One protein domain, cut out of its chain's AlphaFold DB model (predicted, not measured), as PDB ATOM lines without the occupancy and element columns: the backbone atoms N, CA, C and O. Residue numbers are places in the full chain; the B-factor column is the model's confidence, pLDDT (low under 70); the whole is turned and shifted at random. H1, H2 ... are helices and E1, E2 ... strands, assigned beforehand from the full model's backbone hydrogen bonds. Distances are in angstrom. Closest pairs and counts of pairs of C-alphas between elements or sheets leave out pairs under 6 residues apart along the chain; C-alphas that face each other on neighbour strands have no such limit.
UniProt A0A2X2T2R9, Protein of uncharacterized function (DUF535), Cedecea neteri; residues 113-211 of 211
ATOM      1  N   LYS A 113     -24.550   2.236  10.335       93.50
ATOM      2  CA  LYS A 113     -23.882   0.923  10.193       93.50
ATOM      3  C   LYS A 113     -23.468   0.594   8.752       93.50
ATOM      4  O   LYS A 113     -22.382   0.070   8.536       93.50
ATOM      5  N   LYS A 114     -24.318   0.917   7.769       94.88
ATOM      6  CA  LYS A 114     -24.036   0.674   6.343       94.88
ATOM      7  C   LYS A 114     -22.827   1.481   5.855       94.88
ATOM      8  O   LYS A 114     -21.948   0.919   5.213       94.88
ATOM      9  N   LEU A 115     -22.776   2.767   6.209       96.19
ATOM     10  CA  LEU A 115     -21.664   3.661   5.888       96.19
ATOM     11  C   LEU A 115     -20.375   3.200   6.576       96.19
ATOM     12  O   LEU A 115     -19.340   3.092   5.931       96.19
ATOM     13  N   LEU A 116     -20.455   2.875   7.866       95.31
ATOM     14  CA  LEU A 116     -19.311   2.436   8.661       95.31
ATOM     15  C   LEU A 116     -18.688   1.136   8.136       95.31
ATOM     16  O   LEU A 116     -17.472   1.034   8.003       95.31
ATOM     17  N   ASN A 117     -19.523   0.148   7.805       94.12
ATOM     18  CA  ASN A 117     -19.056  -1.111   7.231       94.12
ATOM     19  C   ASN A 117     -18.439  -0.903   5.843       94.12
ATOM     20  O   ASN A 117     -17.400  -1.489   5.558       94.12
ATOM     21  N   GLY A 118     -19.049  -0.059   5.001       95.69
ATOM     22  CA  GLY A 118     -18.498   0.270   3.687       95.69
ATOM     23  C   GLY A 118     -17.166   1.017   3.783       95.69
ATOM     24  O   GLY A 118     -16.224   0.653   3.091       95.69
ATOM     25  N   HIS A 119     -17.039   1.974   4.707       96.00
ATOM     26  CA  HIS A 119     -15.805   2.731   4.943       96.00
ATOM     27  C   HIS A 119     -14.587   1.834   5.219       96.00
ATOM     28  O   HIS A 119     -13.501   2.119   4.719       96.00
ATOM     29  N   PHE A 120     -14.766   0.749   5.982       95.19
ATOM     30  CA  PHE A 120     -13.706  -0.227   6.271       95.19
ATOM     31  C   PHE A 120     -13.617  -1.382   5.264       95.19
ATOM     32  O   PHE A 120     -12.775  -2.264   5.425       95.19
ATOM     33  N   SER A 121     -14.489  -1.420   4.259       94.31
ATOM     34  CA  SER A 121     -14.415  -2.422   3.199       94.31
ATOM     35  C   SER A 121     -13.350  -2.051   2.168       94.31
ATOM     36  O   SER A 121     -12.981  -0.885   2.036       94.31
ATOM     37  N   THR A 122     -12.886  -3.042   1.405       90.00
ATOM     38  CA  THR A 122     -11.919  -2.834   0.318       90.00
ATOM     39  C   THR A 122     -12.433  -1.861  -0.747       90.00
ATOM     40  O   THR A 122     -11.656  -1.061  -1.258       90.00
ATOM     41  N   GLU A 123     -13.737  -1.895  -1.039       90.94
ATOM     42  CA  GLU A 123     -14.376  -1.062  -2.069       90.94
ATOM     43  C   GLU A 123     -14.701   0.359  -1.577       90.94
ATOM     44  O   GLU A 123     -14.880   1.278  -2.372       90.94
ATOM     45  N   GLY A 124     -14.789   0.561  -0.260       95.00
ATOM     46  CA  GLY A 124     -15.255   1.813   0.329       95.00
ATOM     47  C   GLY A 124     -16.774   1.985   0.320       95.00
ATOM     48  O   GLY A 124     -17.554   1.031   0.267       95.00
ATOM     49  N   TYR A 125     -17.210   3.239   0.432       97.25
ATOM     50  CA  TYR A 125     -18.620   3.613   0.432       97.25
ATOM     51  C   TYR A 125     -18.879   4.884  -0.381       97.25
ATOM     52  O   TYR A 125     -18.340   5.946  -0.070       97.25
ATOM     53  N   ARG A 126     -19.803   4.800  -1.342       97.62
ATOM     54  CA  ARG A 126     -20.305   5.932  -2.135       97.62
ATOM     55  C   ARG A 126     -21.101   6.907  -1.271       97.62
ATOM     56  O   ARG A 126     -22.236   6.621  -0.891       97.62
ATOM     57  N   LEU A 127     -20.516   8.062  -0.962       97.38
ATOM     58  CA  LEU A 127     -21.167   9.132  -0.201       97.38
ATOM     59  C   LEU A 127     -22.099   9.979  -1.060       97.38
ATOM     60  O   LEU A 127     -23.157  10.387  -0.584       97.38
ATOM     61  N   ALA A 128     -21.696  10.268  -2.295       97.25
ATOM     62  CA  ALA A 128     -22.452  11.139  -3.181       97.25
ATOM     63  C   ALA A 128     -22.273  10.751  -4.649       97.25
ATOM     64  O   ALA A 128     -21.215  10.262  -5.051       97.25
ATOM     65  N   SER A 129     -23.314  11.041  -5.425       97.38
ATOM     66  CA  SER A 129     -23.293  11.049  -6.882       97.38
ATOM     67  C   SER A 129     -23.547  12.471  -7.356       97.38
ATOM     68  O   SER A 129     -24.435  13.155  -6.847       97.38
ATOM     69  N   LEU A 130     -22.743  12.907  -8.309       95.44
ATOM     70  CA  LEU A 130     -22.740  14.236  -8.891       95.44
ATOM     71  C   LEU A 130     -23.001  14.085 -10.387       95.44
ATOM     72  O   LEU A 130     -22.560  13.112 -10.999       95.44
ATOM     73  N   VAL A 131     -23.714  15.049 -10.958       96.44
ATOM     74  CA  VAL A 131     -23.999  15.104 -12.393       96.44
ATOM     75  C   VAL A 131     -23.293  16.331 -12.954       96.44
ATOM     76  O   VAL A 131     -23.497  17.441 -12.463       96.44
ATOM     77  N   GLY A 132     -22.419  16.106 -13.929       93.75
ATOM     78  CA  GLY A 132     -21.660  17.136 -14.621       93.75
ATOM     79  C   GLY A 132     -22.482  17.898 -15.659       93.75
ATOM     80  O   GLY A 132     -23.663  17.634 -15.888       93.75
ATOM     81  N   LYS A 133     -21.820  18.857 -16.312       93.19
ATOM     82  CA  LYS A 133     -22.416  19.774 -17.292       93.19
ATOM     83  C   LYS A 133     -23.192  19.079 -18.423       93.19
ATOM     84  O   LYS A 133     -24.213  19.616 -18.845       93.19
ATOM     85  N   ASN A 134     -22.718  17.939 -18.929       92.31
ATOM     86  CA  ASN A 134     -23.344  17.186 -20.021       92.31
ATOM     87  C   ASN A 134     -23.844  15.805 -19.555       92.31
ATOM     88  O   ASN A 134     -23.811  14.846 -20.324       92.31
ATOM     89  N   ASN A 135     -24.327  15.712 -18.312       93.12
ATOM     90  CA  ASN A 135     -24.803  14.486 -17.662       93.12
ATOM     91  C   ASN A 135     -23.724  13.438 -17.339       93.12
ATOM     92  O   ASN A 135     -24.069  12.295 -17.044       93.12
ATOM     93  N   GLU A 136     -22.443  13.809 -17.339       94.00
ATOM     94  CA  GLU A 136     -21.377  12.911 -16.887       94.00
ATOM     95  C   GLU A 136     -21.566  12.573 -15.401       94.00
ATOM     96  O   GLU A 136     -21.791  13.467 -14.578       94.00
ATOM     97  N   LEU A 137     -21.468  11.295 -15.034       96.06
ATOM     98  CA  LEU A 137     -21.572  10.888 -13.635       96.06
ATOM     99  C   LEU A 137     -20.212  10.966 -12.945       96.06
ATOM    100  O   LEU A 137     -19.191  10.511 -13.452       96.06
ATOM    101  N   MET A 138     -20.207  11.539 -11.748       96.62
ATOM    102  CA  MET A 138     -19.028  11.615 -10.891       96.62
ATOM    103  C   MET A 138     -19.416  11.283  -9.465       96.62
ATOM    104  O   MET A 138     -20.583  11.359  -9.073       96.62
ATOM    105  N   PHE A 139     -18.431  10.906  -8.667       97.69
ATOM    106  CA  PHE A 139     -18.702  10.255  -7.403       97.69
ATOM    107  C   PHE A 139     -17.751  10.684  -6.301       97.69
ATOM    108  O   PHE A 139     -16.585  10.971  -6.547       97.69
ATOM    109  N   ILE A 140     -18.256  10.679  -5.068       97.75
ATOM    110  CA  ILE A 140     -17.439  10.847  -3.868       97.75
ATOM    111  C   ILE A 140     -17.478   9.545  -3.080       97.75
ATOM    112  O   ILE A 140     -18.534   9.162  -2.570       97.75
ATOM    113  N   ASP A 141     -16.324   8.896  -2.954       97.75
ATOM    114  CA  ASP A 141     -16.145   7.630  -2.248       97.75
ATOM    115  C   ASP A 141     -15.351   7.814  -0.954       97.75
ATOM    116  O   ASP A 141     -14.250   8.366  -0.954       97.75
ATOM    117  N   LEU A 142     -15.896   7.312   0.156       97.69
ATOM    118  CA  LEU A 142     -15.225   7.237   1.448       97.69
ATOM    119  C   LEU A 142     -14.540   5.878   1.604       97.69
ATOM    120  O   LEU A 142     -15.212   4.849   1.683       97.69
ATOM    121  N   THR A 143     -13.217   5.874   1.736       95.94
ATOM    122  CA  THR A 143     -12.417   4.652   1.911       95.94
ATOM    123  C   THR A 143     -11.503   4.741   3.135       95.94
ATOM    124  O   THR A 143     -11.312   5.807   3.732       95.94
ATOM    125  N   SER A 144     -10.944   3.595   3.526       94.19
ATOM    126  CA  SER A 144      -9.922   3.450   4.565       94.19
ATOM    127  C   SER A 144      -8.861   2.461   4.081       94.19
ATOM    128  O   SER A 144      -9.182   1.306   3.818       94.19
ATOM    129  N   HIS A 145      -7.600   2.888   3.981       88.56
ATOM    130  CA  HIS A 145      -6.486   2.015   3.590       88.56
ATOM    131  C   HIS A 145      -5.126   2.490   4.137       88.56
ATOM    132  O   HIS A 145      -4.908   3.682   4.346       88.56
ATOM    133  N   ASP A 146      -4.158   1.582   4.284       84.31
ATOM    134  CA  ASP A 146      -2.835   1.858   4.894       84.31
ATOM    135  C   ASP A 146      -1.801   2.530   3.953       84.31
ATOM    136  O   ASP A 146      -0.650   2.732   4.335       84.31
ATOM    137  N   ILE A 147      -2.175   2.879   2.713       72.94
ATOM    138  CA  ILE A 147      -1.231   3.355   1.674       72.94
ATOM    139  C   ILE A 147      -0.602   4.720   2.022       72.94
ATOM    140  O   ILE A 147       0.518   5.009   1.610       72.94
ATOM    141  N   GLU A 148      -1.253   5.517   2.870       72.88
ATOM    142  CA  GLU A 148      -0.849   6.886   3.226       72.88
ATOM    143  C   GLU A 148      -1.043   7.150   4.736       72.88
ATOM    144  O   GLU A 148      -1.306   8.270   5.163       72.88
ATOM    145  N   GLY A 149      -0.865   6.129   5.589       75.56
ATOM    146  CA  GLY A 149      -1.189   6.182   7.031       75.56
ATOM    147  C   GLY A 149      -0.412   7.201   7.891       75.56
ATOM    148  O   GLY A 149      -0.540   7.222   9.115       75.56
ATOM    149  N   LYS A 150       0.440   8.042   7.288       84.62
ATOM    150  CA  LYS A 150       1.039   9.216   7.948       84.62
ATOM    151  C   LYS A 150       0.194  10.480   7.784       84.62
ATOM    152  O   LYS A 150       0.326  11.388   8.600       84.62
ATOM    153  N   GLU A 151      -0.619  10.546   6.737       88.50
ATOM    154  CA  GLU A 151      -1.358  11.734   6.304       88.50
ATOM    155  C   GLU A 151      -2.775  11.767   6.893       88.50
ATOM    156  O   GLU A 151      -3.356  12.834   7.056       88.50
ATOM    157  N   GLY A 152      -3.316  10.622   7.305       92.19
ATOM    158  CA  GLY A 152      -4.581  10.539   8.026       92.19
ATOM    159  C   GLY A 152      -5.128   9.120   8.061       92.19
ATOM    160  O   GLY A 152      -4.392   8.172   7.799       92.19
ATOM    161  N   GLU A 153      -6.409   8.990   8.397       94.00
ATOM    162  CA  GLU A 153      -7.071   7.692   8.590       94.00
ATOM    163  C   GLU A 153      -8.183   7.428   7.584       94.00
ATOM    164  O   GLU A 153      -8.533   6.282   7.348       94.00
ATOM    165  N   ALA A 154      -8.786   8.461   7.016       95.38
ATOM    166  CA  ALA A 154      -9.903   8.296   6.104       95.38
ATOM    167  C   ALA A 154      -9.648   9.087   4.833       95.38
ATOM    168  O   ALA A 154      -8.951  10.104   4.842       95.38
ATOM    169  N   PHE A 155     -10.220   8.603   3.742       95.88
ATOM    170  CA  PHE A 155      -9.966   9.128   2.414       95.88
ATOM    171  C   PHE A 155     -11.295   9.446   1.752       95.88
ATOM    172  O   PHE A 155     -12.183   8.596   1.723       95.88
ATOM    173  N   LEU A 156     -11.431  10.660   1.224       96.56
ATOM    174  CA  LEU A 156     -12.447  10.973   0.227       96.56
ATOM    175  C   LEU A 156     -11.789  10.923  -1.140       96.56
ATOM    176  O   LEU A 156     -10.781  11.590  -1.359       96.56
ATOM    177  N   ASN A 157     -12.354  10.135  -2.043       96.44
ATOM    178  CA  ASN A 157     -11.896  10.018  -3.417       96.44
ATOM    179  C   ASN A 157     -12.969  10.614  -4.318       96.44
ATOM    180  O   ASN A 157     -14.136  10.237  -4.220       96.44
ATOM    181  N   PHE A 158     -12.567  11.553  -5.163       97.25
ATOM    182  CA  PHE A 158     -13.396  12.045  -6.245       97.25
ATOM    183  C   PHE A 158     -13.127  11.182  -7.471       97.25
ATOM    184  O   PHE A 158     -11.995  11.128  -7.957       97.25
ATOM    185  N   CYS A 159     -14.150  10.477  -7.933       96.94
ATOM    186  CA  CYS A 159     -14.045   9.481  -8.987       96.94
ATOM    187  C   CYS A 159     -14.873   9.896 -10.204       96.94
ATOM    188  O   CYS A 159     -15.930  10.518 -10.065       96.94
ATOM    189  N   ASN A 160     -14.410   9.512 -11.390       95.56
ATOM    190  CA  ASN A 160     -15.210   9.597 -12.609       95.56
ATOM    191  C   ASN A 160     -16.263   8.470 -12.678       95.56
ATOM    192  O   ASN A 160     -16.399   7.675 -11.744       95.56
ATOM    193  N   GLU A 161     -16.993   8.398 -13.790       94.50
ATOM    194  CA  GLU A 161     -18.064   7.422 -14.006       94.50
ATOM    195  C   GLU A 161     -17.570   5.970 -13.944       94.50
ATOM    196  O   GLU A 161     -18.242   5.110 -13.375       94.50
ATOM    197  N   GLU A 162     -16.356   5.703 -14.427       93.62
ATOM    198  CA  GLU A 162     -15.726   4.380 -14.364       93.62
ATOM    199  C   GLU A 162     -15.179   4.029 -12.968       93.62
ATOM    200  O   GLU A 162     -14.618   2.951 -12.770       93.62
ATOM    201  N   GLY A 163     -15.321   4.925 -11.984       93.75
ATOM    202  CA  GLY A 163     -14.822   4.732 -10.622       93.75
ATOM    203  C   GLY A 163     -13.319   4.980 -10.464       93.75
ATOM    204  O   GLY A 163     -12.751   4.641  -9.427       93.75
ATOM    205  N   VAL A 164     -12.659   5.578 -11.458       94.75
ATOM    206  CA  VAL A 164     -11.240   5.941 -11.395       94.75
ATOM    207  C   VAL A 164     -11.066   7.165 -10.491       94.75
ATOM    208  O   VAL A 164     -11.635   8.218 -10.789       94.75
ATOM    209  N   PRO A 165     -10.254   7.085  -9.417       94.94
ATOM    210  CA  PRO A 165      -9.975   8.232  -8.558       94.94
ATOM    211  C   PRO A 165      -9.161   9.304  -9.295       94.94
ATOM    212  O   PRO A 165      -8.017   9.065  -9.692       94.94
ATOM    213  N   LEU A 166      -9.739  10.494  -9.441       96.62
ATOM    214  CA  LEU A 166      -9.124  11.662 -10.077       96.62
ATOM    215  C   LEU A 166      -8.522  12.641  -9.068       96.62
ATOM    216  O   LEU A 166      -7.563  13.338  -9.388       96.62
ATOM    217  N   ALA A 167      -9.061  12.669  -7.853       95.38
ATOM    218  CA  ALA A 167      -8.507  13.416  -6.737       95.38
ATOM    219  C   ALA A 167      -8.795  12.694  -5.422       95.38
ATOM    220  O   ALA A 167      -9.733  11.898  -5.307       95.38
ATOM    221  N   ARG A 168      -7.967  12.957  -4.417       94.62
ATOM    222  CA  ARG A 168      -8.067  12.355  -3.093       94.62
ATOM    223  C   ARG A 168      -7.778  13.378  -2.014       94.62
ATOM    224  O   ARG A 168      -6.775  14.085  -2.063       94.62
ATOM    225  N   MET A 169      -8.607  13.361  -0.981       95.00
ATOM    226  CA  MET A 169      -8.374  14.059   0.272       95.00
ATOM    227  C   MET A 169      -8.200  13.056   1.405       95.00
ATOM    228  O   MET A 169      -9.110  12.278   1.696       95.00
ATOM    229  N   THR A 170      -7.062  13.123   2.089       94.88
ATOM    230  CA  THR A 170      -6.787  12.326   3.287       94.88
ATOM    231  C   THR A 170      -7.061  13.167   4.525       94.88
ATOM    232  O   THR A 170      -6.516  14.264   4.676       94.88
ATOM    233  N   PHE A 171      -7.888  12.654   5.434       94.81
ATOM    234  CA  PHE A 171      -8.314  13.393   6.613       94.81
ATOM    235  C   PHE A 171      -8.292  12.570   7.900       94.81
ATOM    236  O   PHE A 171      -8.229  11.339   7.919       94.81
ATOM    237  N   THR A 172      -8.333  13.281   9.024       95.12
ATOM    238  CA  THR A 172      -8.553  12.723  10.355       95.12
ATOM    239  C   THR A 172      -9.450  13.646  11.167       95.12
ATOM    240  O   THR A 172      -9.171  14.830  11.331       95.12
ATOM    241  N   LEU A 173     -10.515  13.089  11.731       95.56
ATOM    242  CA  LEU A 173     -11.298  13.758  12.772       95.56
ATOM    243  C   LEU A 173     -10.477  13.857  14.065       95.56
ATOM    244  O   LEU A 173     -10.004  12.842  14.572       95.56
ATOM    245  N   ASN A 174     -10.336  15.056  14.622       93.00
ATOM    246  CA  ASN A 174      -9.678  15.286  15.908       93.00
ATOM    247  C   ASN A 174     -10.380  16.401  16.704       93.00
ATOM    248  O   ASN A 174     -11.380  16.971  16.261       93.00
ATOM    249  N   GLN A 175      -9.865  16.683  17.902       91.19
ATOM    250  CA  GLN A 175     -10.131  17.947  18.581       91.19
ATOM    251  C   GLN A 175      -8.881  18.812  18.559       91.19
ATOM    252  O   GLN A 175      -7.812  18.372  18.987       91.19
ATOM    253  N   PHE A 176      -9.034  20.046  18.093       87.00
ATOM    254  CA  PHE A 176      -7.997  21.062  18.125       87.00
ATOM    255  C   PHE A 176      -8.537  22.273  18.885       87.00
ATOM    256  O   PHE A 176      -9.608  22.778  18.561       87.00
ATOM    257  N   GLU A 177      -7.842  22.678  19.952       88.25
ATOM    258  CA  GLU A 177      -8.251  23.803  20.815       88.25
ATOM    259  C   GLU A 177      -9.710  23.704  21.311       88.25
ATOM    260  O   GLU A 177     -10.457  24.678  21.342       88.25
ATOM    261  N   GLY A 178     -10.141  22.489  21.670       87.56
ATOM    262  CA  GLY A 178     -11.499  22.216  22.158       87.56
ATOM    263  C   GLY A 178     -12.588  22.217  21.080       87.56
ATOM    264  O   GLY A 178     -13.755  21.997  21.397       87.56
ATOM    265  N   LYS A 179     -12.234  22.425  19.808       92.81
ATOM    266  CA  LYS A 179     -13.167  22.387  18.678       92.81
ATOM    267  C   LYS A 179     -13.077  21.051  17.961       92.81
ATOM    268  O   LYS A 179     -11.997  20.489  17.799       92.81
ATOM    269  N   ASN A 180     -14.224  20.550  17.506       93.50
ATOM    270  CA  ASN A 180     -14.261  19.411  16.598       93.50
ATOM    271  C   ASN A 180     -13.644  19.846  15.268       93.50
ATOM    272  O   ASN A 180     -14.107  20.810  14.659       93.50
ATOM    273  N   THR A 181     -12.619  19.133  14.825       92.88
ATOM    274  CA  THR A 181     -11.820  19.539  13.677       92.88
ATOM    275  C   THR A 181     -11.718  18.401  12.674       92.88
ATOM    276  O   THR A 181     -11.506  17.235  13.014       92.88
ATOM    277  N   PHE A 182     -11.907  18.769  11.412       92.81
ATOM    278  CA  PHE A 182     -11.665  17.925  10.257       92.81
ATOM    279  C   PHE A 182     -10.260  18.252   9.744       92.81
ATOM    280  O   PHE A 182     -10.070  19.207   8.995       92.81
ATOM    281  N   PHE A 183      -9.251  17.530  10.231       93.19
ATOM    282  CA  PHE A 183      -7.868  17.783   9.843       93.19
ATOM    283  C   PHE A 183      -7.590  17.155   8.479       93.19
ATOM    284  O   PHE A 183      -7.693  15.937   8.343       93.19
ATOM    285  N   ILE A 184      -7.206  17.966   7.493       93.75
ATOM    286  CA  ILE A 184      -6.799  17.509   6.160       93.75
ATOM    287  C   ILE A 184      -5.279  17.392   6.158       93.75
ATOM    288  O   ILE A 184      -4.581  18.395   6.291       93.75
ATOM    289  N   GLY A 185      -4.761  16.171   6.047       90.88
ATOM    290  CA  GLY A 185      -3.316  15.952   6.027       90.88
ATOM    291  C   GLY A 185      -2.720  15.899   4.630       90.88
ATOM    292  O   GLY A 185      -1.512  16.079   4.501       90.88
ATOM    293  N   CYS A 186      -3.541  15.668   3.602       91.44
ATOM    294  CA  CYS A 186      -3.087  15.655   2.217       91.44
ATOM    295  C   CYS A 186      -4.236  15.877   1.229       91.44
ATOM    296  O   CYS A 186      -5.358  15.418   1.457       91.44
ATOM    297  N   LEU A 187      -3.917  16.542   0.119       93.00
ATOM    298  CA  LEU A 187      -4.727  16.639  -1.092       93.00
ATOM    299  C   LEU A 187      -3.843  16.192  -2.257       93.00
ATOM    300  O   LEU A 187      -2.775  16.765  -2.473       93.00
ATOM    301  N   GLN A 188      -4.261  15.153  -2.973       91.44
ATOM    302  CA  GLN A 188      -3.510  14.582  -4.089       91.44
ATOM    303  C   GLN A 188      -4.389  14.509  -5.331       91.44
ATOM    304  O   GLN A 188      -5.561  14.147  -5.240       91.44
ATOM    305  N   GLY A 189      -3.805  14.807  -6.489       92.81
ATOM    306  CA  GLY A 189      -4.442  14.551  -7.777       92.81
ATOM    307  C   GLY A 189      -4.385  13.073  -8.173       92.81
ATOM    308  O   GLY A 189      -3.932  12.208  -7.414       92.81
ATOM    309  N   ALA A 190      -4.824  12.805  -9.396       93.06
ATOM    310  CA  ALA A 190      -4.861  11.470  -9.967       93.06
ATOM    311  C   ALA A 190      -3.474  10.813  -9.955       93.06
ATOM    312  O   ALA A 190      -2.430  11.467 -10.064       93.06
ATOM    313  N   LYS A 191      -3.453   9.486  -9.828       92.06
ATOM    314  CA  LYS A 191      -2.198   8.731  -9.864       92.06
ATOM    315  C   LYS A 191      -1.593   8.762 -11.284       92.06
ATOM    316  O   LYS A 191      -2.341   8.897 -12.248       92.06
ATOM    317  N   PRO A 192      -0.268   8.578 -11.449       91.06
ATOM    318  CA  PRO A 192       0.412   8.790 -12.737       91.06
ATOM    319  C   PRO A 192      -0.072   7.929 -13.912       91.06
ATOM    320  O   PRO A 192       0.177   8.272 -15.059       91.06
ATOM    321  N   TRP A 193      -0.725   6.798 -13.636       92.12
ATOM    322  CA  TRP A 193      -1.288   5.914 -14.661       92.12
ATOM    323  C   TRP A 193      -2.666   6.360 -15.166       92.12
ATOM    324  O   TRP A 193      -3.187   5.758 -16.100       92.12
ATOM    325  N   VAL A 194      -3.288   7.363 -14.538       94.38
ATOM    326  CA  VAL A 194      -4.571   7.911 -14.986       94.38
ATOM    327  C   VAL A 194      -4.319   8.815 -16.197       94.38
ATOM    328  O   VAL A 194      -3.514   9.745 -16.087       94.38
ATOM    329  N   PRO A 195      -4.985   8.577 -17.344       93.44
ATOM    330  CA  PRO A 195      -4.818   9.403 -18.535       93.44
ATOM    331  C   PRO A 195      -5.164  10.869 -18.266       93.44
ATOM    332  O   PRO A 195      -6.127  11.178 -17.558       93.44
ATOM    333  N   HIS A 196      -4.408  11.786 -18.866       93.19
ATOM    334  CA  HIS A 196      -4.632  13.218 -18.678       93.19
ATOM    335  C   HIS A 196      -6.005  13.656 -19.219       93.19
ATOM    336  O   HIS A 196      -6.650  14.544 -18.658       93.19
ATOM    337  N   GLU A 197      -6.494  12.976 -20.255       94.44
ATOM    338  CA  GLU A 197      -7.814  13.163 -20.851       94.44
ATOM    339  C   GLU A 197      -8.940  12.962 -19.831       94.44
ATOM    340  O   GLU A 197      -9.920  13.704 -19.863       94.44
ATOM    341  N   ALA A 198      -8.790  12.026 -18.884       94.62
ATOM    342  CA  ALA A 198      -9.791  11.784 -17.844       94.62
ATOM    343  C   ALA A 198      -9.930  12.993 -16.903       94.62
ATOM    344  O   ALA A 198     -11.038  13.397 -16.552       94.62
ATOM    345  N   ILE A 199      -8.806  13.626 -16.557       94.25
ATOM    346  CA  ILE A 199      -8.781  14.834 -15.724       94.25
ATOM    347  C   ILE A 199      -9.381  16.018 -16.490       94.25
ATOM    348  O   ILE A 199     -10.187  16.774 -15.942       94.25
ATOM    349  N   GLN A 200      -9.034  16.175 -17.772       94.44
ATOM    350  CA  GLN A 200      -9.599  17.229 -18.620       94.44
ATOM    351  C   GLN A 200     -11.112  17.075 -18.805       94.44
ATOM    352  O   GLN A 200     -11.838  18.068 -18.747       94.44
ATOM    353  N   ALA A 201     -11.590  15.847 -19.020       93.88
ATOM    354  CA  ALA A 201     -13.011  15.543 -19.142       93.88
ATOM    355  C   ALA A 201     -13.756  15.902 -17.851       93.88
ATOM    356  O   ALA A 201     -14.716  16.670 -17.899       93.88
ATOM    357  N   ALA A 202     -13.252  15.461 -16.697       94.31
ATOM    358  CA  ALA A 202     -13.843  15.796 -15.404       94.31
ATOM    359  C   ALA A 202     -13.826  17.304 -15.117       94.31
ATOM    360  O   ALA A 202     -14.817  17.849 -14.643       94.31
ATOM    361  N   THR A 203     -12.752  18.007 -15.483       94.69
ATOM    362  CA  THR A 203     -12.666  19.471 -15.339       94.69
ATOM    363  C   THR A 203     -13.741  20.172 -16.176       94.69
ATOM    364  O   THR A 203     -14.416  21.085 -15.702       94.69
ATOM    365  N   LYS A 204     -13.955  19.733 -17.425       94.94
ATOM    366  CA  LYS A 204     -15.027  20.262 -18.288       94.94
ATOM    367  C   LYS A 204     -16.414  19.956 -17.716       94.94
ATOM    368  O   LYS A 204     -17.267  20.847 -17.716       94.94
ATOM    369  N   ALA A 205     -16.617  18.741 -17.204       94.06
ATOM    370  CA  ALA A 205     -17.852  18.325 -16.543       94.06
ATOM    371  C   ALA A 205     -18.129  19.152 -15.273       94.06
ATOM    372  O   ALA A 205     -19.278  19.495 -15.004       94.06
ATOM    373  N   CYS A 206     -17.081  19.561 -14.551       93.75
ATOM    374  CA  CYS A 206     -17.134  20.403 -13.352       93.75
ATOM    375  C   CYS A 206     -17.095  21.915 -13.645       93.75
ATOM    376  O   CYS A 206     -16.629  22.696 -12.818       93.75
ATOM    377  N   HIS A 207     -17.556  22.361 -14.820       92.50
ATOM    378  CA  HIS A 207     -17.604  23.786 -15.192       92.50
ATOM    379  C   HIS A 207     -16.244  24.514 -15.135       92.50
ATOM    380  O   HIS A 207     -16.187  25.718 -14.888       92.50
ATOM    381  N   GLY A 208     -15.147  23.801 -15.391       92.56
ATOM    382  CA  GLY A 208     -13.790  24.346 -15.350       92.56
ATOM    383  C   GLY A 208     -13.108  24.248 -13.983       92.56
ATOM    384  O   GLY A 208     -11.948  24.641 -13.874       92.56
ATOM    385  N   LEU A 209     -13.782  23.718 -12.957       90.19
ATOM    386  CA  LEU A 209     -13.154  23.421 -11.670       90.19
ATOM    387  C   LEU A 209     -12.297  22.163 -11.791       90.19
ATOM    388  O   LEU A 209     -12.761  21.130 -12.276       90.19
ATOM    389  N   PHE A 210     -11.045  22.264 -11.351       88.38
ATOM    390  CA  PHE A 210     -10.160  21.111 -11.287       88.38
ATOM    391  C   PHE A 210     -10.655  20.143 -10.193       88.38
ATOM    392  O   PHE A 210     -10.962  20.625  -9.098       88.38
ATOM    393  N   PRO A 211     -10.752  18.833 -10.488       80.56
ATOM    394  CA  PRO A 211     -11.125  17.795  -9.527       80.56
ATOM    395  C   PRO A 211     -10.323  17.794  -8.219       80.56
ATOM    396  O   PRO A 211      -9.093  18.029  -8.267       80.56
TER     397      PRO A 211
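What this domain is: This is residues 113 to 211 of the 211 residues of the protein "Protein of uncharacterized function (DUF535)" of Cedecea neteri (UniProt A0A2X2T2R9). One strongly twisted, curled sheet of five strands is the body, with H2 across one end of its strands and H1 standing at the other end of E1. The long hairpin of E4 and E5 runs on past E3, away from H2, and makes much of the length. The 99 printed residues hold H1, E1 to E5 and H2 in that chain order, class mixed; the sheet is antiparallel, E1 - E2 - E3 - E4 - E5. The whole is compact, with a radius of gyration of the C-alphas of 14.4 A, yet elongated, spanning 43 by 28 by 25 A.

How they stand to each other: Start with the sheet, a meander, each strand the antiparallel neighbour of the one before: E1 (125 to 131), E2 (137 to 143), E3 (154 to 159), E4 (165 to 176) and E5 (179 to 189). Look for N and O within hydrogen-bond range at N 127 and O 140, 2.8 A; N 141 and O 157, 2.9 A; N 156 and O 169, 2.9 A; and N 174 and O 181, 3.0 A. H1 (113 to 119) and H2 (196 to 205) are on one face, two layers in all. H1 stands up from the sheet at 57 degrees, over E1; the closest C-alphas of the two, Gly 118 and Tyr 125, are 4.7 A apart. H2 has a height over the sheet of 9.6 A; its closest C-alpha to E4 is Ile 199, 6.5 A from that of Leu 166. In H1 and H2 every O i to N i+4 pair is within hydrogen-bond range.

Where its parts are: Find C-alpha 113 at (-23.882, 0.923, 10.193), where H1 begins. E4 runs 29.7 A from C-alpha 165 to C-alpha 176, and E5 28.9 A back; E2 is 19.1 A, E1 18.0 A, E3 15.7 A, H2 14.3 A and H1 9.8 A long. H2 ends at C-alpha 205, (-17.852, 18.325, -16.543).

The domain as a whole: The two C-alphas farthest apart, Gly 178 and Glu 197, are 44.1 A apart. The printed part has no cut and no long link, and no printed residue is under 70 in pLDDT.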